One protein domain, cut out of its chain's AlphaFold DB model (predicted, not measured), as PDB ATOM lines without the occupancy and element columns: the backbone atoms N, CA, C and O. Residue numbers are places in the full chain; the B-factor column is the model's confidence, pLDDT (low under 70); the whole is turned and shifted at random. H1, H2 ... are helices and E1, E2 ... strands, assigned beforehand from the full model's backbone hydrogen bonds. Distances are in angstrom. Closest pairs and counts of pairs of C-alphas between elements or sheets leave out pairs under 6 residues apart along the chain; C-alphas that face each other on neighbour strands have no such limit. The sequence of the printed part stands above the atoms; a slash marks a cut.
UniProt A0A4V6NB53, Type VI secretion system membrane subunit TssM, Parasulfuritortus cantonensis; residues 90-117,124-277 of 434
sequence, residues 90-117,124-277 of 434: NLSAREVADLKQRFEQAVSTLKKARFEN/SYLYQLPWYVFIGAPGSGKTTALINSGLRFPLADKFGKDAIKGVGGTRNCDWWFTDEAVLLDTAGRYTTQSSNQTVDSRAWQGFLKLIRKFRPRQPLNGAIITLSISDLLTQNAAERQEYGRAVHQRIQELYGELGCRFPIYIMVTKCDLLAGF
ATOM      1  N   ASN A  90     -69.354 -20.701  23.691       61.78
ATOM      2  CA  ASN A  90     -68.666 -21.899  24.166       61.78
ATOM      3  C   ASN A  90     -67.579 -22.393  23.197       61.78
ATOM      4  O   ASN A  90     -66.564 -22.929  23.644       61.78
ATOM      5  N   LEU A  91     -67.754 -22.193  21.886       61.22
ATOM      6  CA  LEU A  91     -66.710 -22.462  20.892       61.22
ATOM      7  C   LEU A  91     -65.535 -21.482  21.045       61.22
ATOM      8  O   LEU A  91     -64.402 -21.923  21.248       61.22
ATOM      9  N   SER A  92     -65.802 -20.172  21.050       65.81
ATOM     10  CA  SER A  92     -64.752 -19.145  21.165       65.81
ATOM     11  C   SER A  92     -63.945 -19.257  22.470       65.81
ATOM     12  O   SER A  92     -62.722 -19.115  22.460       65.81
ATOM     13  N   ALA A  93     -64.595 -19.598  23.589       69.31
ATOM     14  CA  ALA A  93     -63.930 -19.804  24.875       69.31
ATOM     15  C   ALA A  93     -62.961 -21.003  24.854       69.31
ATOM     16  O   ALA A  93     -61.867 -20.924  25.421       69.31
ATOM     17  N   ARG A  94     -63.326 -22.095  24.165       72.06
ATOM     18  CA  ARG A  94     -62.464 -23.276  23.981       72.06
ATOM     19  C   ARG A  94     -61.276 -22.974  23.066       72.06
ATOM     20  O   ARG A  94     -60.160 -23.369  23.396       72.06
ATOM     21  N   GLU A  95     -61.479 -22.229  21.979       69.38
ATOM     22  CA  GLU A  95     -60.377 -21.791  21.106       69.38
ATOM     23  C   GLU A  95     -59.385 -20.878  21.846       69.38
ATOM     24  O   GLU A  95     -58.175 -21.092  21.759       69.38
ATOM     25  N   VAL A  96     -59.861 -19.913  22.644       70.81
ATOM     26  CA  VAL A  96     -58.988 -19.058  23.475       70.81
ATOM     27  C   VAL A  96     -58.228 -19.874  24.529       70.81
ATOM     28  O   VAL A  96     -57.057 -19.588  24.792       70.81
ATOM     29  N   ALA A  97     -58.853 -20.898  25.120       73.69
ATOM     30  CA  ALA A  97     -58.199 -21.780  26.085       73.69
ATOM     31  C   ALA A  97     -57.072 -22.615  25.446       73.69
ATOM     32  O   ALA A  97     -55.971 -22.657  25.996       73.69
ATOM     33  N   ASP A  98     -57.304 -23.205  24.269       73.94
ATOM     34  CA  ASP A  98     -56.287 -23.946  23.508       73.94
ATOM     35  C   ASP A  98     -55.139 -23.027  23.052       73.94
ATOM     36  O   ASP A  98     -53.969 -23.312  23.311       73.94
ATOM     37  N   LEU A  99     -55.452 -21.856  22.480       69.12
ATOM     38  CA  LEU A  99     -54.452 -20.844  22.115       69.12
ATOM     39  C   LEU A  99     -53.592 -20.425  23.321       69.12
ATOM     40  O   LEU A  99     -52.372 -20.294  23.192       69.12
ATOM     41  N   LYS A 100     -54.198 -20.267  24.508       73.44
ATOM     42  CA  LYS A 100     -53.481 -19.989  25.761       73.44
ATOM     43  C   LYS A 100     -52.604 -21.160  26.204       73.44
ATOM     44  O   LYS A 100     -51.464 -20.927  26.601       73.44
ATOM     45  N   GLN A 101     -53.107 -22.393  26.154       74.31
ATOM     46  CA  GLN A 101     -52.357 -23.582  26.561       74.31
ATOM     47  C   GLN A 101     -51.125 -23.784  25.671       74.31
ATOM     48  O   GLN A 101     -50.012 -23.895  26.193       74.31
ATOM     49  N   ARG A 102     -51.298 -23.738  24.342       69.38
ATOM     50  CA  ARG A 102     -50.197 -23.809  23.367       69.38
ATOM     51  C   ARG A 102     -49.169 -22.707  23.604       69.38
ATOM     52  O   ARG A 102     -47.973 -22.982  23.620       69.38
ATOM     53  N   PHE A 103     -49.622 -21.478  23.852       70.50
ATOM     54  CA  PHE A 103     -48.743 -20.352  24.160       70.50
ATOM     55  C   PHE A 103     -47.920 -20.564  25.441       70.50
ATOM     56  O   PHE A 103     -46.701 -20.385  25.436       70.50
ATOM     57  N   GLU A 104     -48.560 -20.946  26.550       74.94
ATOM     58  CA  GLU A 104     -47.874 -21.138  27.834       74.94
ATOM     59  C   GLU A 104     -46.892 -22.320  27.768       74.94
ATOM     60  O   GLU A 104     -45.767 -22.208  28.270       74.94
ATOM     61  N   GLN A 105     -47.256 -23.397  27.060       71.88
ATOM     62  CA  GLN A 105     -46.369 -24.514  26.729       71.88
ATOM     63  C   GLN A 105     -45.165 -24.043  25.901       71.88
ATOM     64  O   GLN A 105     -44.026 -24.250  26.323       71.88
ATOM     65  N   ALA A 106     -45.390 -23.351  24.784       67.31
ATOM     66  CA  ALA A 106     -44.341 -22.892  23.878       67.31
ATOM     67  C   ALA A 106     -43.362 -21.905  24.541       67.31
ATOM     68  O   ALA A 106     -42.146 -22.054  24.419       67.31
ATOM     69  N   VAL A 107     -43.862 -20.957  25.343       70.25
ATOM     70  CA  VAL A 107     -43.015 -20.067  26.157       70.25
ATOM     71  C   VAL A 107     -42.255 -20.844  27.241       70.25
ATOM     72  O   VAL A 107     -41.129 -20.473  27.578       70.25
ATOM     73  N   SER A 108     -42.811 -21.934  27.786       71.81
ATOM     74  CA  SER A 108     -42.067 -22.821  28.694       71.81
ATOM     75  C   SER A 108     -40.925 -23.560  27.984       71.81
ATOM     76  O   SER A 108     -39.838 -23.686  28.548       71.81
ATOM     77  N   THR A 109     -41.133 -23.970  26.730       66.81
ATOM     78  CA  THR A 109     -40.119 -24.620  25.894       66.81
ATOM     79  C   THR A 109     -39.020 -23.641  25.483       66.81
ATOM     80  O   THR A 109     -37.843 -23.959  25.641       66.81
ATOM     81  N   LEU A 110     -39.377 -22.417  25.068       63.19
ATOM     82  CA  LEU A 110     -38.422 -21.348  24.749       63.19
ATOM     83  C   LEU A 110     -37.516 -21.008  25.946       63.19
ATOM     84  O   LEU A 110     -36.313 -20.825  25.767       63.19
ATOM     85  N   LYS A 111     -38.072 -20.969  27.171       66.94
ATOM     86  CA  LYS A 111     -37.267 -20.851  28.401       66.94
ATOM     87  C   LYS A 111     -36.267 -22.002  28.490       66.94
ATOM     88  O   LYS A 111     -35.071 -21.748  28.534       66.94
ATOM     89  N   LYS A 112     -36.740 -23.255  28.493       66.69
ATOM     90  CA  LYS A 112     -35.885 -24.444  28.671       66.69
ATOM     91  C   LYS A 112     -34.750 -24.495  27.640       66.69
ATOM     92  O   LYS A 112     -33.588 -24.544  28.026       66.69
ATOM     93  N   ALA A 113     -35.070 -24.393  26.351       61.75
ATOM     94  CA  ALA A 113     -34.123 -24.636  25.260       61.75
ATOM     95  C   ALA A 113     -32.994 -23.597  25.118       61.75
ATOM     96  O   ALA A 113     -31.962 -23.915  24.535       61.75
ATOM     97  N   ARG A 114     -33.159 -22.365  25.626       59.38
ATOM     98  CA  ARG A 114     -32.098 -21.330  25.616       59.38
ATOM     99  C   ARG A 114     -31.477 -21.095  27.006       59.38
ATOM    100  O   ARG A 114     -30.479 -20.384  27.099       59.38
ATOM    101  N   PHE A 115     -32.009 -21.705  28.073       52.28
ATOM    102  CA  PHE A 115     -31.431 -21.641  29.428       52.28
ATOM    103  C   PHE A 115     -30.188 -22.527  29.611       52.28
ATOM    104  O   PHE A 115     -29.414 -22.265  30.526       52.28
ATOM    105  N   GLU A 116     -29.968 -23.520  28.743       52.75
ATOM    106  CA  GLU A 116     -28.816 -24.436  28.815       52.75
ATOM    107  C   GLU A 116     -27.458 -23.700  28.726       52.75
ATOM    108  O   GLU A 116     -26.491 -24.150  29.327       52.75
ATOM    109  N   ASN A 117     -27.387 -22.538  28.050       47.94
ATOM    110  CA  ASN A 117     -26.110 -21.907  27.673       47.94
ATOM    111  C   ASN A 117     -25.784 -20.527  28.291       47.94
ATOM    112  O   ASN A 117     -24.651 -20.074  28.134       47.94
ATOM    113  N   SER A 124     -35.533 -10.997  30.832       56.16
ATOM    114  CA  SER A 124     -35.109 -10.356  29.571       56.16
ATOM    115  C   SER A 124     -35.438 -11.185  28.318       56.16
ATOM    116  O   SER A 124     -35.748 -10.607  27.283       56.16
ATOM    117  N   TYR A 125     -35.442 -12.521  28.416       64.44
ATOM    118  CA  TYR A 125     -35.541 -13.451  27.276       64.44
ATOM    119  C   TYR A 125     -36.712 -13.198  26.298       64.44
ATOM    120  O   TYR A 125     -36.501 -13.262  25.091       64.44
ATOM    121  N   LEU A 126     -37.915 -12.823  26.765       67.31
ATOM    122  CA  LEU A 126     -39.054 -12.496  25.875       67.31
ATOM    123  C   LEU A 126     -38.812 -11.272  24.976       67.31
ATOM    124  O   LEU A 126     -39.507 -11.100  23.978       67.31
ATOM    125  N   TYR A 127     -37.855 -10.416  25.331       72.19
ATOM    126  CA  TYR A 127     -37.485  -9.210  24.591       72.19
ATOM    127  C   TYR A 127     -36.127  -9.343  23.877       72.19
ATOM    128  O   TYR A 127     -35.685  -8.388  23.252       72.19
ATOM    129  N   GLN A 128     -35.468 -10.508  23.952       77.12
ATOM    130  CA  GLN A 128     -34.236 -10.790  23.199       77.12
ATOM    131  C   GLN A 128     -34.517 -11.164  21.739       77.12
ATOM    132  O   GLN A 128     -33.678 -10.905  20.885       77.12
ATOM    133  N   LEU A 129     -35.689 -11.743  21.459       81.69
ATOM    134  CA  LEU A 129     -36.167 -12.003  20.101       81.69
ATOM    135  C   LEU A 129     -37.285 -11.004  19.741       81.69
ATOM    136  O   LEU A 129     -38.212 -10.840  20.546       81.69
ATOM    137  N   PRO A 130     -37.248 -10.348  18.565       89.56
ATOM    138  CA  PRO A 130     -38.380  -9.607  18.022       89.56
ATOM    139  C   PRO A 130     -39.541 -10.546  17.666       89.56
ATOM    140  O   PRO A 130     -39.328 -11.702  17.300       89.56
ATOM    141  N   TRP A 131     -40.779 -10.062  17.803       90.44
ATOM    142  CA  TRP A 131     -41.990 -10.822  17.469       90.44
ATOM    143  C   TRP A 131     -42.694 -10.199  16.262       90.44
ATOM    144  O   TRP A 131     -43.035  -9.016  16.310       90.44
ATOM    145  N   TYR A 132     -42.950 -10.981  15.215       92.50
ATOM    146  CA  TYR A 132     -43.673 -10.534  14.019       92.50
ATOM    147  C   TYR A 132     -44.905 -11.400  13.771       92.50
ATOM    148  O   TYR A 132     -44.854 -12.617  13.942       92.50
ATOM    149  N   VAL A 133     -46.008 -10.785  13.346       90.56
ATOM    150  CA  VAL A 133     -47.241 -11.498  12.969       90.56
ATOM    151  C   VAL A 133     -47.413 -11.520  11.452       90.56
ATOM    152  O   VAL A 133     -47.247 -10.487  10.805       90.56
ATOM    153  N   PHE A 134     -47.750 -12.677  10.884       89.44
ATOM    154  CA  PHE A 134     -48.081 -12.824   9.465       89.44
ATOM    155  C   PHE A 134     -49.592 -12.694   9.245       89.44
ATOM    156  O   PHE A 134     -50.383 -13.342   9.928       89.44
ATOM    157  N   ILE A 135     -49.993 -11.884   8.264       87.12
ATOM    158  CA  ILE A 135     -51.390 -11.600   7.888       87.12
ATOM    159  C   ILE A 135     -51.535 -11.814   6.373       87.12
ATOM    160  O   ILE A 135     -50.569 -11.663   5.626       87.12
ATOM    161  N   GLY A 136     -52.716 -12.194   5.892       84.94
ATOM    162  CA  GLY A 136     -53.004 -12.395   4.466       84.94
ATOM    163  C   GLY A 136     -54.042 -13.492   4.239       84.94
ATOM    164  O   GLY A 136     -54.281 -14.312   5.130       84.94
ATOM    165  N   ALA A 137     -54.637 -13.536   3.047       81.38
ATOM    166  CA  ALA A 137     -55.663 -14.517   2.680       81.38
ATOM    167  C   ALA A 137     -55.279 -15.993   2.963       81.38
ATOM    168  O   ALA A 137     -54.094 -16.351   3.023       81.38
ATOM    169  N   PRO A 138     -56.257 -16.907   3.105       79.44
ATOM    170  CA  PRO A 138     -56.022 -18.335   2.908       79.44
ATOM    171  C   PRO A 138     -55.271 -18.565   1.587       79.44
ATOM    172  O   PRO A 138     -55.604 -17.964   0.573       79.44
ATOM    173  N   GLY A 139     -54.214 -19.381   1.592       81.69
ATOM    174  CA  GLY A 139     -53.409 -19.612   0.386       81.69
ATOM    175  C   GLY A 139     -52.489 -18.456  -0.052       81.69
ATOM    176  O   GLY A 139     -51.834 -18.588  -1.084       81.69
ATOM    177  N   SER A 140     -52.345 -17.368   0.721       86.81
ATOM    178  CA  SER A 140     -51.412 -16.252   0.427       86.81
ATOM    179  C   SER A 140     -49.916 -16.592   0.565       86.81
ATOM    180  O   SER A 140     -49.061 -15.716   0.447       86.81
ATOM    181  N   GLY A 141     -49.572 -17.849   0.861       85.12
ATOM    182  CA  GLY A 141     -48.187 -18.317   0.959       85.12
ATOM    183  C   GLY A 141     -47.464 -18.053   2.287       85.12
ATOM    184  O   GLY A 141     -46.298 -18.419   2.364       85.12
ATOM    185  N   LYS A 142     -48.113 -17.489   3.327       87.69
ATOM    186  CA  LYS A 142     -47.515 -17.228   4.667       87.69
ATOM    187  C   LYS A 142     -46.612 -18.364   5.159       87.69
ATOM    188  O   LYS A 142     -45.400 -18.202   5.251       87.69
ATOM    189  N   THR A 143     -47.207 -19.530   5.399       83.31
ATOM    190  CA  THR A 143     -46.536 -20.715   5.942       83.31
ATOM    191  C   THR A 143     -45.457 -21.250   4.996       83.31
ATOM    192  O   THR A 143     -44.427 -21.737   5.448       83.31
ATOM    193  N   THR A 144     -45.648 -21.120   3.678       86.44
ATOM    194  CA  THR A 144     -44.661 -21.527   2.664       86.44
ATOM    195  C   THR A 144     -43.427 -20.629   2.692       86.44
ATOM    196  O   THR A 144     -42.310 -21.140   2.734       86.44
ATOM    197  N   ALA A 145     -43.607 -19.307   2.720       88.00
ATOM    198  CA  ALA A 145     -42.513 -18.345   2.837       88.00
ATOM    199  C   ALA A 145     -41.787 -18.480   4.184       88.00
ATOM    200  O   ALA A 145     -40.565 -18.404   4.241       88.00
ATOM    201  N   LEU A 146     -42.527 -18.764   5.259       86.12
ATOM    202  CA  LEU A 146     -41.979 -19.010   6.589       86.12
ATOM    203  C   LEU A 146     -41.111 -20.280   6.637       86.12
ATOM    204  O   LEU A 146     -39.992 -20.231   7.143       86.12
ATOM    205  N   ILE A 147     -41.569 -21.388   6.046       84.50
ATOM    206  CA  ILE A 147     -40.794 -22.639   5.936       84.50
ATOM    207  C   ILE A 147     -39.541 -22.461   5.059       84.50
ATOM    208  O   ILE A 147     -38.502 -23.034   5.370       84.50
ATOM    209  N   ASN A 148     -39.616 -21.655   3.996       86.19
ATOM    210  CA  ASN A 148     -38.503 -21.410   3.067       86.19
ATOM    211  C   ASN A 148     -37.685 -20.144   3.405       86.19
ATOM    212  O   ASN A 148     -36.884 -19.695   2.593       86.19
ATOM    213  N   SER A 149     -37.850 -19.580   4.606       85.56
ATOM    214  CA  SER A 149     -37.202 -18.327   5.034       85.56
ATOM    215  C   SER A 149     -35.692 -18.428   5.296       85.56
ATOM    216  O   SER A 149     -35.057 -17.420   5.593       85.56
ATOM    217  N   GLY A 150     -35.114 -19.633   5.264       83.31
ATOM    218  CA  GLY A 150     -33.714 -19.890   5.630       83.31
ATOM    219  C   GLY A 150     -33.416 -19.827   7.137       83.31
ATOM    220  O   GLY A 150     -32.324 -20.210   7.557       83.31
ATOM    221  N   LEU A 151     -34.379 -19.399   7.959       84.75
ATOM    222  CA  LEU A 151     -34.241 -19.324   9.412       84.75
ATOM    223  C   LEU A 151     -34.100 -20.722  10.040       84.75
ATOM    224  O   LEU A 151     -34.720 -21.692   9.603       84.75
ATOM    225  N   ARG A 152     -33.313 -20.823  11.115       78.06
ATOM    226  CA  ARG A 152     -33.187 -22.055  11.915       78.06
ATOM    227  C   ARG A 152     -34.333 -22.158  12.918       78.06
ATOM    228  O   ARG A 152     -34.607 -21.188  13.618       78.06
ATOM    229  N   PHE A 153     -34.959 -23.332  13.021       76.88
ATOM    230  CA  PHE A 153     -36.110 -23.602  13.896       76.88
ATOM    231  C   PHE A 153     -35.746 -24.623  14.997       76.88
ATOM    232  O   PHE A 153     -36.284 -25.732  15.005       76.88
ATOM    233  N   PRO A 154     -34.875 -24.279  15.968       62.78
ATOM    234  CA  PRO A 154     -34.249 -25.242  16.891       62.78
ATOM    235  C   PRO A 154     -35.234 -26.011  17.788       62.78
ATOM    236  O   PRO A 154     -34.886 -27.042  18.366       62.78
ATOM    237  N   LEU A 155     -36.473 -25.527  17.933       61.69
ATOM    238  CA  LEU A 155     -37.528 -26.257  18.635       61.69
ATOM    239  C   LEU A 155     -38.206 -27.316  17.746       61.69
ATOM    240  O   LEU A 155     -38.613 -28.350  18.267       61.69
ATOM    241  N   ALA A 156     -38.304 -27.105  16.430       60.59
ATOM    242  CA  ALA A 156     -38.830 -28.111  15.503       60.59
ATOM    243  C   ALA A 156     -37.860 -29.297  15.363       60.59
ATOM    244  O   ALA A 156     -38.299 -30.433  15.195       60.59
ATOM    245  N   ASP A 157     -36.559 -29.040  15.511       56.47
ATOM    246  CA  ASP A 157     -35.521 -30.074  15.545       56.47
ATOM    247  C   ASP A 157     -35.562 -30.883  16.857       56.47
ATOM    248  O   ASP A 157     -35.480 -32.108  16.828       56.47
ATOM    249  N   LYS A 158     -35.744 -30.220  18.016       52.75
ATOM    250  CA  LYS A 158     -35.805 -30.888  19.337       52.75
ATOM    251  C   LYS A 158     -37.144 -31.584  19.650       52.75
ATOM    252  O   LYS A 158     -37.147 -32.490  20.478       52.75
ATOM    253  N   PHE A 159     -38.265 -31.169  19.051       49.34
ATOM    254  CA  PHE A 159     -39.607 -31.699  19.369       49.34
ATOM    255  C   PHE A 159     -40.365 -32.287  18.163       49.34
ATOM    256  O   PHE A 159     -41.478 -32.783  18.323       49.34
ATOM    257  N   GLY A 160     -39.773 -32.270  16.968       48.16
ATOM    258  CA  GLY A 160     -40.421 -32.705  15.733       48.16
ATOM    259  C   GLY A 160     -41.302 -31.622  15.101       48.16
ATOM    260  O   GLY A 160     -41.759 -30.677  15.748       48.16
ATOM    261  N   LYS A 161     -41.567 -31.772  13.797       47.56
ATOM    262  CA  LYS A 161     -42.290 -30.776  12.980       47.56
ATOM    263  C   LYS A 161     -43.742 -30.551  13.432       47.56
ATOM    264  O   LYS A 161     -44.289 -29.479  13.175       47.56
ATOM    265  N   ASP A 162     -44.327 -31.517  14.138       43.62
ATOM    266  CA  ASP A 162     -45.735 -31.535  14.560       43.62
ATOM    267  C   ASP A 162     -45.964 -31.084  16.017       43.62
ATOM    268  O   ASP A 162     -47.104 -30.943  16.447       43.62
ATOM    269  N   ALA A 163     -44.903 -30.801  16.782       43.81
ATOM    270  CA  ALA A 163     -45.020 -30.236  18.134       43.81
ATOM    271  C   ALA A 163     -45.154 -28.698  18.152       43.81
ATOM    272  O   ALA A 163     -45.223 -28.087  19.221       43.81
ATOM    273  N   ILE A 164     -45.134 -28.070  16.971       52.19
ATOM    274  CA  ILE A 164     -45.139 -26.611  16.775       52.19
ATOM    275  C   ILE A 164     -46.143 -26.201  15.693       52.19
ATOM    276  O   ILE A 164     -46.835 -25.197  15.857       52.19
ATOM    277  N   LYS A 165     -46.279 -27.002  14.628       49.16
ATOM    278  CA  LYS A 165     -47.451 -26.949  13.749       49.16
ATOM    279  C   LYS A 165     -48.675 -27.507  14.467       49.16
ATOM    280  O   LYS A 165     -48.615 -28.597  15.029       49.16
ATOM    281  N   GLY A 166     -49.818 -26.847  14.340       45.19
ATOM    282  CA  GLY A 166     -51.106 -27.475  14.592       45.19
ATOM    283  C   GLY A 166     -51.365 -28.624  13.614       45.19
ATOM    284  O   GLY A 166     -51.660 -28.402  12.436       45.19
ATOM    285  N   VAL A 167     -51.320 -29.867  14.105       31.03
ATOM    286  CA  VAL A 167     -51.886 -31.018  13.383       31.03
ATOM    287  C   VAL A 167     -53.377 -30.738  13.148       31.03
ATOM    288  O   VAL A 167     -54.116 -30.465  14.093       31.03
ATOM    289  N   GLY A 168     -53.805 -30.744  11.882       37.41
ATOM    290  CA  GLY A 168     -55.120 -30.230  11.457       37.41
ATOM    291  C   GLY A 168     -55.077 -28.909  10.669       37.41
ATOM    292  O   GLY A 168     -56.132 -28.369  10.331       37.41
ATOM    293  N   GLY A 169     -53.876 -28.413  10.348       51.81
ATOM    294  CA  GLY A 169     -53.652 -27.185   9.581       51.81
ATOM    295  C   GLY A 169     -53.780 -25.923  10.437       51.81
ATOM    296  O   GLY A 169     -54.242 -25.974  11.578       51.81
ATOM    297  N   THR A 170     -53.400 -24.774   9.871       52.53
ATOM    298  CA  THR A 170     -53.435 -23.460  10.539       52.53
ATOM    299  C   THR A 170     -54.877 -22.962  10.701       52.53
ATOM    300  O   THR A 170     -55.332 -22.036  10.032       52.53
ATOM    301  N   ARG A 171     -55.629 -23.631  11.582       50.28
ATOM    302  CA  ARG A 171     -56.938 -23.209  12.095       50.28
ATOM    303  C   ARG A 171     -56.747 -22.354  13.346       50.28
ATOM    304  O   ARG A 171     -57.380 -21.308  13.462       50.28
ATOM    305  N   ASN A 172     -55.816 -22.745  14.211       58.31
ATOM    306  CA  ASN A 172     -55.427 -22.014  15.416       58.31
ATOM    307  C   ASN A 172     -54.023 -21.441  15.152       58.31
ATOM    308  O   ASN A 172     -53.237 -22.096  14.473       58.31
ATOM    309  N   CYS A 173     -53.726 -20.215  15.599       68.44
ATOM    310  CA  CYS A 173     -52.493 -19.513  15.215       68.44
ATOM    311  C   CYS A 173     -51.233 -20.309  15.597       68.44
ATOM    312  O   CYS A 173     -51.056 -20.660  16.768       68.44
ATOM    313  N   ASP A 174     -50.363 -20.553  14.618       74.62
ATOM    314  CA  ASP A 174     -49.146 -21.347  14.781       74.62
ATOM    315  C   ASP A 174     -47.983 -20.462  15.270       74.62
ATOM    316  O   ASP A 174     -47.814 -19.316  14.839       74.62
ATOM    317  N   TRP A 175     -47.168 -20.992  16.186       76.50
ATOM    318  CA  TRP A 175     -46.128 -20.243  16.901       76.50
ATOM    319  C   TRP A 175     -44.730 -20.703  16.501       76.50
ATOM    320  O   TRP A 175     -44.209 -21.675  17.042       76.50
ATOM    321  N   TRP A 176     -44.092 -19.992  15.580       78.69
ATOM    322  CA  TRP A 176     -42.822 -20.405  15.000       78.69
ATOM    323  C   TRP A 176     -41.650 -19.723  15.711       78.69
ATOM    324  O   TRP A 176     -41.521 -18.500  15.704       78.69
ATOM    325  N   PHE A 177     -40.782 -20.519  16.334       78.19
ATOM    326  CA  PHE A 177     -39.621 -20.031  17.082       78.19
ATOM    327  C   PHE A 177     -38.345 -20.282  16.293       78.19
ATOM    328  O   PHE A 177     -38.029 -21.436  15.989       78.19
ATOM    329  N   THR A 178     -37.605 -19.214  16.011       78.56
ATOM    330  CA  THR A 178     -36.288 -19.283  15.377       78.56
ATOM    331  C   THR A 178     -35.205 -18.788  16.327       78.56
ATOM    332  O   THR A 178     -35.491 -18.257  17.404       78.56
ATOM    333  N   ASP A 179     -33.938 -18.956  15.950       78.00
ATOM    334  CA  ASP A 179     -32.827 -18.398  16.730       78.00
ATOM    335  C   ASP A 179     -32.789 -16.855  16.738       78.00
ATOM    336  O   ASP A 179     -32.135 -16.280  17.618       78.00
ATOM    337  N   GLU A 180     -33.519 -16.220  15.808       81.56
ATOM    338  CA  GLU A 180     -33.511 -14.784  15.491       81.56
ATOM    339  C   GLU A 180     -34.838 -14.059  15.779       81.56
ATOM    340  O   GLU A 180     -34.819 -12.860  16.043       81.56
ATOM    341  N   ALA A 181     -35.989 -14.744  15.755       86.81
ATOM    342  CA  ALA A 181     -37.313 -14.139  15.916       86.81
ATOM    343  C   ALA A 181     -38.364 -15.123  16.472       86.81
ATOM    344  O   ALA A 181     -38.180 -16.339  16.490       86.81
ATOM    345  N   VAL A 182     -39.513 -14.586  16.893       84.94
ATOM    346  CA  VAL A 182     -40.751 -15.363  17.080       84.94
ATOM    347  C   VAL A 182     -41.769 -14.895  16.050       84.94
ATOM    348  O   VAL A 182     -42.060 -13.704  15.947       84.94
ATOM    349  N   LEU A 183     -42.293 -15.828  15.267       87.31
ATOM    350  CA  LEU A 183     -43.102 -15.558  14.086       87.31
ATOM    351  C   LEU A 183     -44.480 -16.207  14.275       87.31
ATOM    352  O   LEU A 183     -44.597 -17.413  14.474       87.31
ATOM    353  N   LEU A 184     -45.523 -15.381  14.291       85.75
ATOM    354  CA  LEU A 184     -46.891 -15.783  14.605       85.75
ATOM    355  C   LEU A 184     -47.662 -15.926  13.286       85.75
ATOM    356  O   LEU A 184     -48.017 -14.912  12.679       85.75
ATOM    357  N   ASP A 185     -47.899 -17.157  12.824       82.19
ATOM    358  CA  ASP A 185     -48.643 -17.408  11.580       82.19
ATOM    359  C   ASP A 185     -50.146 -17.493  11.879       82.19
ATOM    360  O   ASP A 185     -50.602 -18.322  12.674       82.19
ATOM    361  N   THR A 186     -50.926 -16.585  11.289       72.19
ATOM    362  CA  THR A 186     -52.365 -16.484  11.555       72.19
ATOM    363  C   THR A 186     -53.166 -17.305  10.554       72.19
ATOM    364  O   THR A 186     -52.907 -17.291   9.348       72.19
ATOM    365  N   ALA A 187     -54.200 -17.996  11.040       66.62
ATOM    366  CA  ALA A 187     -55.159 -18.655  10.161       66.62
ATOM    367  C   ALA A 187     -55.757 -17.635   9.183       66.62
ATOM    368  O   ALA A 187     -56.215 -16.571   9.595       66.62
ATOM    369  N   GLY A 188     -55.802 -17.965   7.887       60.72
ATOM    370  CA  GLY A 188     -56.254 -17.027   6.846       60.72
ATOM    371  C   GLY A 188     -57.669 -16.466   7.070       60.72
ATOM    372  O   GLY A 188     -57.945 -15.345   6.648       60.72
ATOM    373  N   ARG A 189     -58.521 -17.194   7.812       58.38
ATOM    374  CA  ARG A 189     -59.857 -16.761   8.271       58.38
ATOM    375  C   ARG A 189     -59.831 -15.499   9.153       58.38
ATOM    376  O   ARG A 189     -60.723 -14.661   9.067       58.38
ATOM    377  N   TYR A 190     -58.753 -15.281   9.912       60.84
ATOM    378  CA  TYR A 190     -58.542 -14.032  10.652       60.84
ATOM    379  C   TYR A 190     -58.175 -12.854   9.738       60.84
ATOM    380  O   TYR A 190     -58.242 -11.713  10.179       60.84
ATOM    381  N   THR A 191     -57.835 -13.082   8.462       58.69
ATOM    382  CA  THR A 191     -57.687 -11.999   7.474       58.69
ATOM    383  C   THR A 191     -58.990 -11.787   6.702       58.69
ATOM    384  O   THR A 191     -59.614 -10.739   6.858       58.69
ATOM    385  N   THR A 192     -59.434 -12.776   5.920       54.53
ATOM    386  CA  THR A 192     -60.646 -12.693   5.083       54.53
ATOM    387  C   THR A 192     -61.857 -13.277   5.814       54.53
ATOM    388  O   THR A 192     -61.829 -14.441   6.206       54.53
ATOM    389  N   GLN A 193     -62.923 -12.486   5.972       50.38
ATOM    390  CA  GLN A 193     -64.058 -12.738   6.878       50.38
ATOM    391  C   GLN A 193     -65.070 -13.814   6.408       50.38
ATOM    392  O   GLN A 193     -66.280 -13.579   6.383       50.38
ATOM    393  N   SER A 194     -64.601 -15.005   6.037       45.19
ATOM    394  CA  SER A 194     -65.454 -16.125   5.623       45.19
ATOM    395  C   SER A 194     -66.008 -16.932   6.814       45.19
ATOM    396  O   SER A 194     -65.253 -17.416   7.651       45.19
ATOM    397  N   SER A 195     -67.333 -17.100   6.811       44.72
ATOM    398  CA  SER A 195     -68.181 -18.067   7.541       44.72
ATOM    399  C   SER A 195     -68.326 -18.076   9.077       44.72
ATOM    400  O   SER A 195     -69.354 -18.601   9.495       44.72
ATOM    401  N   ASN A 196     -67.466 -17.493   9.932       54.69
ATOM    402  CA  ASN A 196     -67.850 -17.318  11.361       54.69
ATOM    403  C   ASN A 196     -67.237 -16.100  12.100       54.69
ATOM    404  O   ASN A 196     -66.458 -16.219  13.048       54.69
ATOM    405  N   GLN A 197     -67.614 -14.895  11.661       57.91
ATOM    406  CA  GLN A 197     -67.002 -13.616  12.062       57.91
ATOM    407  C   GLN A 197     -67.002 -13.326  13.580       57.91
ATOM    408  O   GLN A 197     -66.050 -12.730  14.091       57.91
ATOM    409  N   THR A 198     -68.051 -13.711  14.311       56.38
ATOM    410  CA  THR A 198     -68.226 -13.407  15.746       56.38
ATOM    411  C   THR A 198     -67.393 -14.311  16.655       56.38
ATOM    412  O   THR A 198     -66.858 -13.834  17.657       56.38
ATOM    413  N   VAL A 199     -67.238 -15.589  16.298       59.41
ATOM    414  CA  VAL A 199     -66.343 -16.531  16.988       59.41
ATOM    415  C   VAL A 199     -64.887 -16.134  16.742       59.41
ATOM    416  O   VAL A 199     -64.139 -15.895  17.693       59.41
ATOM    417  N   ASP A 200     -64.518 -15.952  15.470       67.50
ATOM    418  CA  ASP A 200     -63.140 -15.666  15.059       67.50
ATOM    419  C   ASP A 200     -62.611 -14.344  15.620       67.50
ATOM    420  O   ASP A 200     -61.465 -14.271  16.066       67.50
ATOM    421  N   SER A 201     -63.435 -13.292  15.652       69.12
ATOM    422  CA  SER A 201     -63.027 -12.001  16.220       69.12
ATOM    423  C   SER A 201     -62.802 -12.058  17.736       69.12
ATOM    424  O   SER A 201     -61.852 -11.443  18.225       69.12
ATOM    425  N   ARG A 202     -63.599 -12.831  18.488       72.31
ATOM    426  CA  ARG A 202     -63.387 -13.039  19.935       72.31
ATOM    427  C   ARG A 202     -62.127 -13.856  20.209       72.31
ATOM    428  O   ARG A 202     -61.333 -13.463  21.067       72.31
ATOM    429  N   ALA A 203     -61.910 -14.939  19.458       72.94
ATOM    430  CA  ALA A 203     -60.699 -15.755  19.556       72.94
ATOM    431  C   ALA A 203     -59.435 -14.920  19.274       72.94
ATOM    432  O   ALA A 203     -58.488 -14.921  20.067       72.94
ATOM    433  N   TRP A 204     -59.471 -14.117  18.207       76.19
ATOM    434  CA  TRP A 204     -58.409 -13.187  17.824       76.19
ATOM    435  C   TRP A 204     -58.131 -12.120  18.893       76.19
ATOM    436  O   TRP A 204     -56.986 -11.947  19.311       76.19
ATOM    437  N   GLN A 205     -59.158 -11.448  19.422       79.69
ATOM    438  CA  GLN A 205     -58.977 -10.470  20.501       79.69
ATOM    439  C   GLN A 205     -58.406 -11.099  21.781       79.69
ATOM    440  O   GLN A 205     -57.525 -10.512  22.412       79.69
ATOM    441  N   GLY A 206     -58.874 -12.292  22.170       78.12
ATOM    442  CA  GLY A 206     -58.341 -13.030  23.321       78.12
ATOM    443  C   GLY A 206     -56.853 -13.357  23.162       78.12
ATOM    444  O   GLY A 206     -56.066 -13.172  24.092       78.12
ATOM    445  N   PHE A 207     -56.452 -13.748  21.952       78.94
ATOM    446  CA  PHE A 207     -55.063 -13.982  21.559       78.94
ATOM    447  C   PHE A 207     -54.205 -12.702  21.616       78.94
ATOM    448  O   PHE A 207     -53.137 -12.714  22.229       78.94
ATOM    449  N   LEU A 208     -54.676 -11.565  21.090       84.25
ATOM    450  CA  LEU A 208     -53.943 -10.289  21.185       84.25
ATOM    451  C   LEU A 208     -53.793  -9.806  22.640       84.25
ATOM    452  O   LEU A 208     -52.709  -9.375  23.049       84.25
ATOM    453  N   LYS A 209     -54.842  -9.965  23.460       84.44
ATOM    454  CA  LYS A 209     -54.812  -9.695  24.910       84.44
ATOM    455  C   LYS A 209     -53.800 -10.594  25.630       84.44
ATOM    456  O   LYS A 209     -53.118 -10.129  26.546       84.44
ATOM    457  N   LEU A 210     -53.623 -11.840  25.182       81.75
ATOM    458  CA  LEU A 210     -52.586 -12.745  25.683       81.75
ATOM    459  C   LEU A 210     -51.170 -12.249  25.335       81.75
ATOM    460  O   LEU A 210     -50.338 -12.144  26.236       81.75
ATOM    461  N   ILE A 211     -50.902 -11.858  24.081       83.56
ATOM    462  CA  ILE A 211     -49.600 -11.283  23.680       83.56
ATOM    463  C   ILE A 211     -49.278 -10.058  24.548       83.56
ATOM    464  O   ILE A 211     -48.198  -9.978  25.140       83.56
ATOM    465  N   ARG A 212     -50.237  -9.133  24.697       85.75
ATOM    466  CA  ARG A 212     -50.089  -7.926  25.523       85.75
ATOM    467  C   ARG A 212     -49.855  -8.242  27.005       85.75
ATOM    468  O   ARG A 212     -49.079  -7.541  27.647       85.75
ATOM    469  N   LYS A 213     -50.446  -9.314  27.547       83.44
ATOM    470  CA  LYS A 213     -50.209  -9.775  28.929       83.44
ATOM    471  C   LYS A 213     -48.771 -10.257  29.155       83.44
ATOM    472  O   LYS A 213     -48.215 -10.010  30.225       83.44
ATOM    473  N   PHE A 214     -48.160 -10.931  28.177       77.75
ATOM    474  CA  PHE A 214     -46.813 -11.503  28.319       77.75
ATOM    475  C   PHE A 214     -45.679 -10.585  27.830       77.75
ATOM    476  O   PHE A 214     -44.580 -10.642  28.386       77.75
ATOM    477  N   ARG A 215     -45.932  -9.690  26.864       86.00
ATOM    478  CA  ARG A 215     -44.988  -8.648  26.408       86.00
ATOM    479  C   ARG A 215     -45.561  -7.222  26.544       86.00
ATOM    480  O   ARG A 215     -45.612  -6.485  25.561       86.00
ATOM    481  N   PRO A 216     -45.955  -6.769  27.750       84.44
ATOM    482  CA  PRO A 216     -46.681  -5.504  27.935       84.44
ATOM    483  C   PRO A 216     -45.921  -4.233  27.527       84.44
ATOM    484  O   PRO A 216     -46.546  -3.185  27.398       84.44
ATOM    485  N   ARG A 217     -44.592  -4.285  27.340       83.69
ATOM    486  CA  ARG A 217     -43.784  -3.119  26.921       83.69
ATOM    487  C   ARG A 217     -43.614  -3.010  25.403       83.69
ATOM    488  O   ARG A 217     -43.375  -1.919  24.906       83.69
ATOM    489  N   GLN A 218     -43.701  -4.133  24.694       86.69
ATOM    490  CA  GLN A 218     -43.565  -4.224  23.240       86.69
ATOM    491  C   GLN A 218     -44.217  -5.541  22.792       86.69
ATOM    492  O   GLN A 218     -43.525  -6.554  22.715       86.69
ATOM    493  N   PRO A 219     -45.544  -5.576  22.566       90.81
ATOM    494  CA  PRO A 219     -46.243  -6.818  22.241       90.81
ATOM    495  C   PRO A 219     -45.720  -7.459  20.949       90.81
ATOM    496  O   PRO A 219     -45.294  -8.613  20.960       90.81
ATOM    497  N   LEU A 220     -45.639  -6.666  19.878       92.44
ATOM    498  CA  LEU A 220     -45.024  -7.017  18.598       92.44
ATOM    499  C   LEU A 220     -43.932  -6.007  18.224       92.44
ATOM    500  O   LEU A 220     -43.899  -4.880  18.724       92.44
ATOM    501  N   ASN A 221     -43.045  -6.436  17.333       93.00
ATOM    502  CA  ASN A 221     -41.974  -5.649  16.728       93.00
ATOM    503  C   ASN A 221     -42.325  -5.217  15.289       93.00
ATOM    504  O   ASN A 221     -41.799  -4.211  14.827       93.00
ATOM    505  N   GLY A 222     -43.247  -5.920  14.623       93.62
ATOM    506  CA  GLY A 222     -43.830  -5.543  13.334       93.62
ATOM    507  C   GLY A 222     -44.928  -6.518  12.887       93.62
ATOM    508  O   GLY A 222     -45.201  -7.509  13.569       93.62
ATOM    509  N   ALA A 223     -45.524  -6.271  11.721       93.38
ATOM    510  CA  ALA A 223     -46.394  -7.233  11.035       93.38
ATOM    511  C   ALA A 223     -45.997  -7.387   9.562       93.38
ATOM    512  O   ALA A 223     -45.574  -6.422   8.930       93.38
ATOM    513  N   ILE A 224     -46.152  -8.596   9.025       93.69
ATOM    514  CA  ILE A 224     -45.835  -8.962   7.644       93.69
ATOM    515  C   ILE A 224     -47.150  -9.294   6.932       93.69
ATOM    516  O   ILE A 224     -47.800 -10.299   7.224       93.69
ATOM    517  N   ILE A 225     -47.559  -8.429   6.009       92.25
ATOM    518  CA  ILE A 225     -48.746  -8.605   5.173       92.25
ATOM    519  C   ILE A 225     -48.332  -9.360   3.916       92.25
ATOM    520  O   ILE A 225     -47.465  -8.906   3.173       92.25
ATOM    521  N   THR A 226     -48.961 -10.500   3.664       91.81
ATOM    522  CA  THR A 226     -48.667 -11.367   2.518       91.81
ATOM    523  C   THR A 226     -49.717 -11.192   1.426       91.81
ATOM    524  O   THR A 226     -50.914 -11.361   1.675       91.81
ATOM    525  N   LEU A 227     -49.265 -10.833   0.223       91.38
ATOM    526  CA  LEU A 227     -50.101 -10.566  -0.947       91.38
ATOM    527  C   LEU A 227     -49.698 -11.507  -2.081       91.38
ATOM    528  O   LEU A 227     -48.591 -11.401  -2.594       91.38
ATOM    529  N   SER A 228     -50.579 -12.408  -2.500       92.19
ATOM    530  CA  SER A 228     -50.305 -13.274  -3.651       92.19
ATOM    531  C   SER A 228     -50.438 -12.466  -4.945       92.19
ATOM    532  O   SER A 228     -51.469 -11.830  -5.168       92.19
ATOM    533  N   ILE A 229     -49.410 -12.472  -5.805       93.69
ATOM    534  CA  ILE A 229     -49.434 -11.712  -7.070       93.69
ATOM    535  C   ILE A 229     -50.575 -12.176  -7.980       93.69
ATOM    536  O   ILE A 229     -51.218 -11.359  -8.627       93.69
ATOM    537  N   SER A 230     -50.886 -13.477  -7.965       91.19
ATOM    538  CA  SER A 230     -52.007 -14.051  -8.712       91.19
ATOM    539  C   SER A 230     -53.345 -13.446  -8.273       91.19
ATOM    540  O   SER A 230     -54.177 -13.132  -9.121       91.19
ATOM    541  N   ASP A 231     -53.523 -13.182  -6.976       88.75
ATOM    542  CA  ASP A 231     -54.725 -12.544  -6.432       88.75
ATOM    543  C   ASP A 231     -54.790 -11.080  -6.911       88.75
ATOM    544  O   ASP A 231     -55.827 -10.620  -7.375       88.75
ATOM    545  N   LEU A 232     -53.660 -10.359  -6.880       89.50
ATOM    546  CA  LEU A 232     -53.568  -8.972  -7.356       89.50
ATOM    547  C   LEU A 232     -53.810  -8.831  -8.868       89.50
ATOM    548  O   LEU A 232     -54.355  -7.809  -9.288       89.50
ATOM    549  N   LEU A 233     -53.411  -9.823  -9.668       90.12
ATOM    550  CA  LEU A 233     -53.602  -9.857 -11.123       90.12
ATOM    551  C   LEU A 233     -55.029 -10.261 -11.520       90.12
ATOM    552  O   LEU A 233     -55.567  -9.704 -12.473       90.12
ATOM    553  N   THR A 234     -55.638 -11.215 -10.807       90.00
ATOM    554  CA  THR A 234     -56.976 -11.740 -11.140       90.00
ATOM    555  C   THR A 234     -58.119 -10.895 -10.585       90.00
ATOM    556  O   THR A 234     -59.171 -10.824 -11.217       90.00
ATOM    557  N   GLN A 235     -57.930 -10.230  -9.441       90.75
ATOM    558  CA  GLN A 235     -58.960  -9.376  -8.848       90.75
ATOM    559  C   GLN A 235     -59.254  -8.137  -9.702       90.75
ATOM    560  O   GLN A 235     -58.365  -7.518 -10.296       90.75
ATOM    561  N   ASN A 236     -60.509  -7.699  -9.691       93.88
ATOM    562  CA  ASN A 236     -60.904  -6.414 -10.252       93.88
ATOM    563  C   ASN A 236     -60.556  -5.240  -9.305       93.88
ATOM    564  O   ASN A 236     -60.061  -5.410  -8.187       93.88
ATOM    565  N   ALA A 237     -60.784  -4.003  -9.755       92.94
ATOM    566  CA  ALA A 237     -60.418  -2.809  -8.988       92.94
ATOM    567  C   ALA A 237     -61.205  -2.645  -7.670       92.94
ATOM    568  O   ALA A 237     -60.644  -2.137  -6.698       92.94
ATOM    569  N   ALA A 238     -62.468  -3.081  -7.613       92.31
ATOM    570  CA  ALA A 238     -63.281  -3.024  -6.400       92.31
ATOM    571  C   ALA A 238     -62.860  -4.107  -5.394       92.31
ATOM    572  O   ALA A 238     -62.709  -3.814  -4.210       92.31
ATOM    573  N   GLU A 239     -62.571  -5.322  -5.868       88.94
ATOM    574  CA  GLU A 239     -62.037  -6.419  -5.048       88.94
ATOM    575  C   GLU A 239     -60.692  -6.054  -4.412       88.94
ATOM    576  O   GLU A 239     -60.531  -6.208  -3.201       88.94
ATOM    577  N   ARG A 240     -59.758  -5.468  -5.180       89.38
ATOM    578  CA  ARG A 240     -58.483  -4.971  -4.629       89.38
ATOM    579  C   ARG A 240     -58.679  -3.861  -3.592       89.38
ATOM    580  O   ARG A 240     -57.956  -3.835  -2.596       89.38
ATOM    581  N   GLN A 241     -59.644  -2.954  -3.788       90.31
ATOM    582  CA  GLN A 241     -59.975  -1.952  -2.767       90.31
ATOM    583  C   GLN A 241     -60.517  -2.603  -1.492       90.31
ATOM    584  O   GLN A 241     -60.084  -2.236  -0.402       90.31
ATOM    585  N   GLU A 242     -61.437  -3.560  -1.609       87.31
ATOM    586  CA  GLU A 242     -62.062  -4.203  -0.452       87.31
ATOM    587  C   GLU A 242     -61.072  -5.088   0.315       87.31
ATOM    588  O   GLU A 242     -61.005  -5.032   1.543       87.31
ATOM    589  N   TYR A 243     -60.195  -5.796  -0.398       85.19
ATOM    590  CA  TYR A 243     -59.051  -6.481   0.199       85.19
ATOM    591  C   TYR A 243     -58.145  -5.500   0.967       85.19
ATOM    592  O   TYR A 243     -57.743  -5.766   2.103       85.19
ATOM    593  N   GLY A 244     -57.875  -4.325   0.385       87.94
ATOM    594  CA  GLY A 244     -57.145  -3.237   1.039       87.94
ATOM    595  C   GLY A 244     -57.829  -2.728   2.314       87.94
ATOM    596  O   GLY A 244     -57.155  -2.546   3.331       87.94
ATOM    597  N   ARG A 245     -59.162  -2.560   2.304       89.25
ATOM    598  CA  ARG A 245     -59.957  -2.195   3.494       89.25
ATOM    599  C   ARG A 245     -59.864  -3.267   4.577       89.25
ATOM    600  O   ARG A 245     -59.569  -2.931   5.723       89.25
ATOM    601  N   ALA A 246     -60.028  -4.542   4.221       84.88
ATOM    602  CA  ALA A 246     -59.938  -5.660   5.157       84.88
ATOM    603  C   ALA A 246     -58.553  -5.743   5.827       84.88
ATOM    604  O   ALA A 246     -58.458  -5.823   7.054       84.88
ATOM    605  N   VAL A 247     -57.466  -5.643   5.051       86.38
ATOM    606  CA  VAL A 247     -56.093  -5.585   5.589       86.38
ATOM    607  C   VAL A 247     -55.902  -4.369   6.500       86.38
ATOM    608  O   VAL A 247     -55.359  -4.507   7.598       86.38
ATOM    609  N   HIS A 248     -56.380  -3.189   6.092       89.19
ATOM    610  CA  HIS A 248     -56.288  -1.980   6.908       89.19
ATOM    611  C   HIS A 248     -57.038  -2.132   8.241       89.19
ATOM    612  O   HIS A 248     -56.503  -1.761   9.285       89.19
ATOM    613  N   GLN A 249     -58.233  -2.733   8.235       87.06
ATOM    614  CA  GLN A 249     -58.991  -3.029   9.450       87.06
ATOM    615  C   GLN A 249     -58.181  -3.921  10.401       87.06
ATOM    616  O   GLN A 249     -58.020  -3.561  11.567       87.06
ATOM    617  N   ARG A 250     -57.595  -5.029   9.919       84.62
ATOM    618  CA  ARG A 250     -56.776  -5.925  10.765       84.62
ATOM    619  C   ARG A 250     -55.541  -5.234  11.349       84.62
ATOM    620  O   ARG A 250     -55.161  -5.511  12.486       84.62
ATOM    621  N   ILE A 251     -54.946  -4.296  10.613       89.38
ATOM    622  CA  ILE A 251     -53.842  -3.462  11.107       89.38
ATOM    623  C   ILE A 251     -54.317  -2.522  12.234       89.38
ATOM    624  O   ILE A 251     -53.633  -2.402  13.251       89.38
ATOM    625  N   GLN A 252     -55.490  -1.890  12.116       90.50
ATOM    626  CA  GLN A 252     -56.028  -1.041  13.191       90.50
ATOM    627  C   GLN A 252     -56.501  -1.862  14.409       90.50
ATOM    628  O   GLN A 252     -56.276  -1.429  15.537       90.50
ATOM    629  N   GLU A 253     -57.076  -3.056  14.211       86.81
ATOM    630  CA  GLU A 253     -57.409  -4.006  15.291       86.81
ATOM    631  C   GLU A 253     -56.164  -4.371  16.113       86.81
ATOM    632  O   GLU A 253     -56.181  -4.274  17.342       86.81
ATOM    633  N   LEU A 254     -55.061  -4.716  15.437       89.56
ATOM    634  CA  LEU A 254     -53.768  -4.973  16.076       89.56
ATOM    635  C   LEU A 254     -53.279  -3.774  16.892       89.56
ATOM    636  O   LEU A 254     -52.912  -3.930  18.055       89.56
ATOM    637  N   TYR A 255     -53.280  -2.574  16.308       91.75
ATOM    638  CA  TYR A 255     -52.818  -1.373  17.003       91.75
ATOM    639  C   TYR A 255     -53.698  -0.995  18.205       91.75
ATOM    640  O   TYR A 255     -53.171  -0.541  19.223       91.75
ATOM    641  N   GLY A 256     -55.016  -1.200  18.115       89.75
ATOM    642  CA  GLY A 256     -55.962  -0.946  19.203       89.75
ATOM    643  C   GLY A 256     -55.783  -1.914  20.373       89.75
ATOM    644  O   GLY A 256     -55.548  -1.487  21.506       89.75
ATOM    645  N   GLU A 257     -55.827  -3.221  20.103       87.94
ATOM    646  CA  GLU A 257     -55.742  -4.249  21.149       87.94
ATOM    647  C   GLU A 257     -54.348  -4.341  21.783       87.94
ATOM    648  O   GLU A 257     -54.226  -4.545  22.994       87.94
ATOM    649  N   LEU A 258     -53.277  -4.134  21.009       89.69
ATOM    650  CA  LEU A 258     -51.906  -4.156  21.530       89.69
ATOM    651  C   LEU A 258     -51.486  -2.816  22.157       89.69
ATOM    652  O   LEU A 258     -50.643  -2.804  23.055       89.69
ATOM    653  N   GLY A 259     -52.103  -1.698  21.754       88.62
ATOM    654  CA  GLY A 259     -51.851  -0.365  22.314       88.62
ATOM    655  C   GLY A 259     -50.532   0.279  21.870       88.62
ATOM    656  O   GLY A 259     -50.025   1.167  22.554       88.62
ATOM    657  N   CYS A 260     -49.957  -0.166  20.751       86.31
ATOM    658  CA  CYS A 260     -48.712   0.352  20.183       86.31
ATOM    659  C   CYS A 260     -48.786   0.432  18.649       86.31
ATOM    660  O   CYS A 260     -49.572  -0.275  18.025       86.31
ATOM    661  N   ARG A 261     -47.949   1.280  18.039       89.38
ATOM    662  CA  ARG A 261     -47.678   1.294  16.589       89.38
ATOM    663  C   ARG A 261     -46.322   0.620  16.336       89.38
ATOM    664  O   ARG A 261     -45.433   0.709  17.182       89.38
ATOM    665  N   PHE A 262     -46.173  -0.046  15.197       89.94
ATOM    666  CA  PHE A 262     -44.975  -0.789  14.782       89.94
ATOM    667  C   PHE A 262     -44.909  -0.850  13.243       89.94
ATOM    668  O   PHE A 262     -45.942  -0.643  12.606       89.94
ATOM    669  N   PRO A 263     -43.741  -1.102  12.621       92.81
ATOM    670  CA  PRO A 263     -43.629  -1.191  11.165       92.81
ATOM    671  C   PRO A 263     -44.487  -2.312  10.561       92.81
ATOM    672  O   PRO A 263     -44.631  -3.400  11.129       92.81
ATOM    673  N   ILE A 264     -45.029  -2.030   9.377       92.69
ATOM    674  CA  ILE A 264     -45.774  -2.971   8.541       92.69
ATOM    675  C   ILE A 264     -44.944  -3.238   7.288       92.69
ATOM    676  O   ILE A 264     -44.609  -2.307   6.560       92.69
ATOM    677  N   TYR A 265     -44.638  -4.504   7.036       93.25
ATOM    678  CA  TYR A 265     -43.933  -4.970   5.848       93.25
ATOM    679  C   TYR A 265     -44.950  -5.590   4.893       93.25
ATOM    680  O   TYR A 265     -45.799  -6.367   5.326       93.25
ATOM    681  N   ILE A 266     -44.875  -5.265   3.603       92.44
ATOM    682  CA  ILE A 266     -45.705  -5.893   2.571       92.44
ATOM    683  C   ILE A 266     -44.807  -6.831   1.771       92.44
ATOM    684  O   ILE A 266     -43.855  -6.387   1.138       92.44
ATOM    685  N   MET A 267     -45.112  -8.124   1.815       93.94
ATOM    686  CA  MET A 267     -44.410  -9.168   1.078       93.94
ATOM    687  C   MET A 267     -45.326  -9.690  -0.028       93.94
ATOM    688  O   MET A 267     -46.359 -10.308   0.249       93.94
ATOM    689  N   VAL A 268     -44.944  -9.445  -1.280       93.50
ATOM    690  CA  VAL A 268     -45.598 -10.062  -2.436       93.50
ATOM    691  C   VAL A 268     -45.104 -11.507  -2.558       93.50
ATOM    692  O   VAL A 268     -43.917 -11.778  -2.390       93.50
ATOM    693  N   THR A 269     -46.020 -12.445  -2.780       94.06
ATOM    694  CA  THR A 269     -45.769 -13.891  -2.819       94.06
ATOM    695  C   THR A 269     -46.277 -14.504  -4.123       94.06
ATOM    696  O   THR A 269     -47.079 -13.902  -4.840       94.06
ATOM    697  N   LYS A 270     -45.826 -15.732  -4.412       93.81
ATOM    698  CA  LYS A 270     -46.096 -16.464  -5.661       93.81
ATOM    699  C   LYS A 270     -45.612 -15.734  -6.925       93.81
ATOM    700  O   LYS A 270     -46.263 -15.807  -7.963       93.81
ATOM    701  N   CYS A 271     -44.523 -14.965  -6.836       92.75
ATOM    702  CA  CYS A 271     -44.014 -14.159  -7.952       92.75
ATOM    703  C   CYS A 271     -43.607 -15.008  -9.171       92.75
ATOM    704  O   CYS A 271     -43.680 -14.526 -10.293       92.75
ATOM    705  N   ASP A 272     -43.309 -16.289  -8.954       90.44
ATOM    706  CA  ASP A 272     -43.205 -17.364  -9.947       90.44
ATOM    707  C   ASP A 272     -44.432 -17.517 -10.875       90.44
ATOM    708  O   ASP A 272     -44.295 -18.025 -11.983       90.44
ATOM    709  N   LEU A 273     -45.617 -17.044 -10.466       92.12
ATOM    710  CA  LEU A 273     -46.837 -17.030 -11.284       92.12
ATOM    711  C   LEU A 273     -46.973 -15.778 -12.173       92.12
ATOM    712  O   LEU A 273     -47.963 -15.649 -12.896       92.12
ATOM    713  N   LEU A 274     -46.026 -14.837 -12.116       92.62
ATOM    714  CA  LEU A 274     -45.957 -13.706 -13.039       92.62
ATOM    715  C   LEU A 274     -45.180 -14.133 -14.295       92.62
ATOM    716  O   LEU A 274     -44.019 -14.529 -14.212       92.62
ATOM    717  N   ALA A 275     -45.812 -14.037 -15.467       93.06
ATOM    718  CA  ALA A 275     -45.179 -14.400 -16.735       93.06
ATOM    719  C   ALA A 275     -43.885 -13.594 -16.969       93.06
ATOM    720  O   ALA A 275     -43.881 -12.370 -16.817       93.06
ATOM    721  N   GLY A 276     -42.796 -14.278 -17.334       92.81
ATOM    722  CA  GLY A 276     -41.476 -13.672 -17.528       92.81
ATOM    723  C   GLY A 276     -40.641 -13.493 -16.251       92.81
ATOM    724  O   GLY A 276     -39.511 -13.022 -16.342       92.81
ATOM    725  N   PHE A 277     -41.156 -13.824 -15.057       92.56
ATOM    726  CA  PHE A 277     -40.429 -13.613 -13.795       92.56
ATOM    727  C   PHE A 277     -39.194 -14.513 -13.657       92.56
ATOM    728  O   PHE A 277     -38.141 -14.053 -13.213       92.56
TER     729      PHE A 277
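Overview. This is residues 90 to 117 and 124 to 277 of the 434 residues of the protein "Type VI secretion system membrane subunit TssM" of Parasulfuritortus cantonensis (UniProt A0A4V6NB53). A strongly twisted sheet of five strands curls round the short helix H2, while the long helices H1, H4 and H6 make an arch on its other side, with H1 passing the E2 edge. The 182 printed residues have six named helices and five named strands, in the order H1 E1 H2 H3 E2 E3 H4 E4 H5 H6 E5. The mixed sheet runs E2 E3 E1 E4 E5, and the class is mixed, helices and strands. The whole is compact, with a radius of gyration of the C-alphas of 16.6 A and spans of 52 by 40 by 32 A.

Arrangement. H1, residues 90 to 115, touches H4, residues 197 to 214, with its residues 91 to 100 alone; the closest C-alphas, of Ser 92 and Val 199, are 5.2 A apart, at a shallow tilt of 30 degrees, the same way. H1 only just touches H3, residues 154 to 159, with 3 pairs of C-alphas within 8 A, the closest those of Ala 113 and Leu 155, 7.6 A. E1, residues 131 to 135, is parallel to both its neighbours, E3, residues 182 to 185 (N 134 and O 184, 2.9 A), and E4, residues 222 to 228 (N 224 and O 133, 2.8 A). The sheet curls round H2, residues 142 to 147; the closest C-alphas of H2 and E4, of Lys 142 and Thr 226, are 6.3 A apart. E2, residues 174 to 177, and E3 form an antiparallel hairpin, with N 183 and O 176 at 2.8 A. E3, H4 and E4 form a split strand-helix-strand unit, two strands running the same way with E1 between them, its crossover right-handed. H5, residues 229 to 234, and H6, residues 237 to 258, join E4 to its parallel neighbour E5, residues 264 to 269, in a right-handed strand-helix-strand unit, with N 225 and O 265 at 2.8 A. H1, H3, H5 and H6 only graze the sheet, H3 only just on it with 5 pairs of C-alphas within 10 A; H4 is not on it. H4 touches H6 at a steep tilt of 40 degrees, closest at the C-alphas of Arg 212 and Leu 258, 5.8 A. Every O i to N i+4 pair is within hydrogen-bond range in H2, H3, H5 and H6; H1 has 21 of 22 and H4 13 of 14.

Along the chain. H1 begins at C-alpha 90 (-68.666, -21.899, 24.166) and is 37.6 A long; H6 is 31.7 A, H4 26.0 A and E4 19.8 A. E5 ends at C-alpha 269 (-45.769, -13.891, -2.819).

Size, cuts and confidence. The C-alphas of Asn 117 and Ala 238, the two farthest apart, are 53.8 A apart. Residues 118 to 123 are not printed, a gap of 14.8 A between C-alphas 117 and 124. The links H3 to E2 and E3 to H4 are long. Mean pLDDT of the printed part is 76.9; 55 residues are under 70, among them 154 to 173 and 187 to 201.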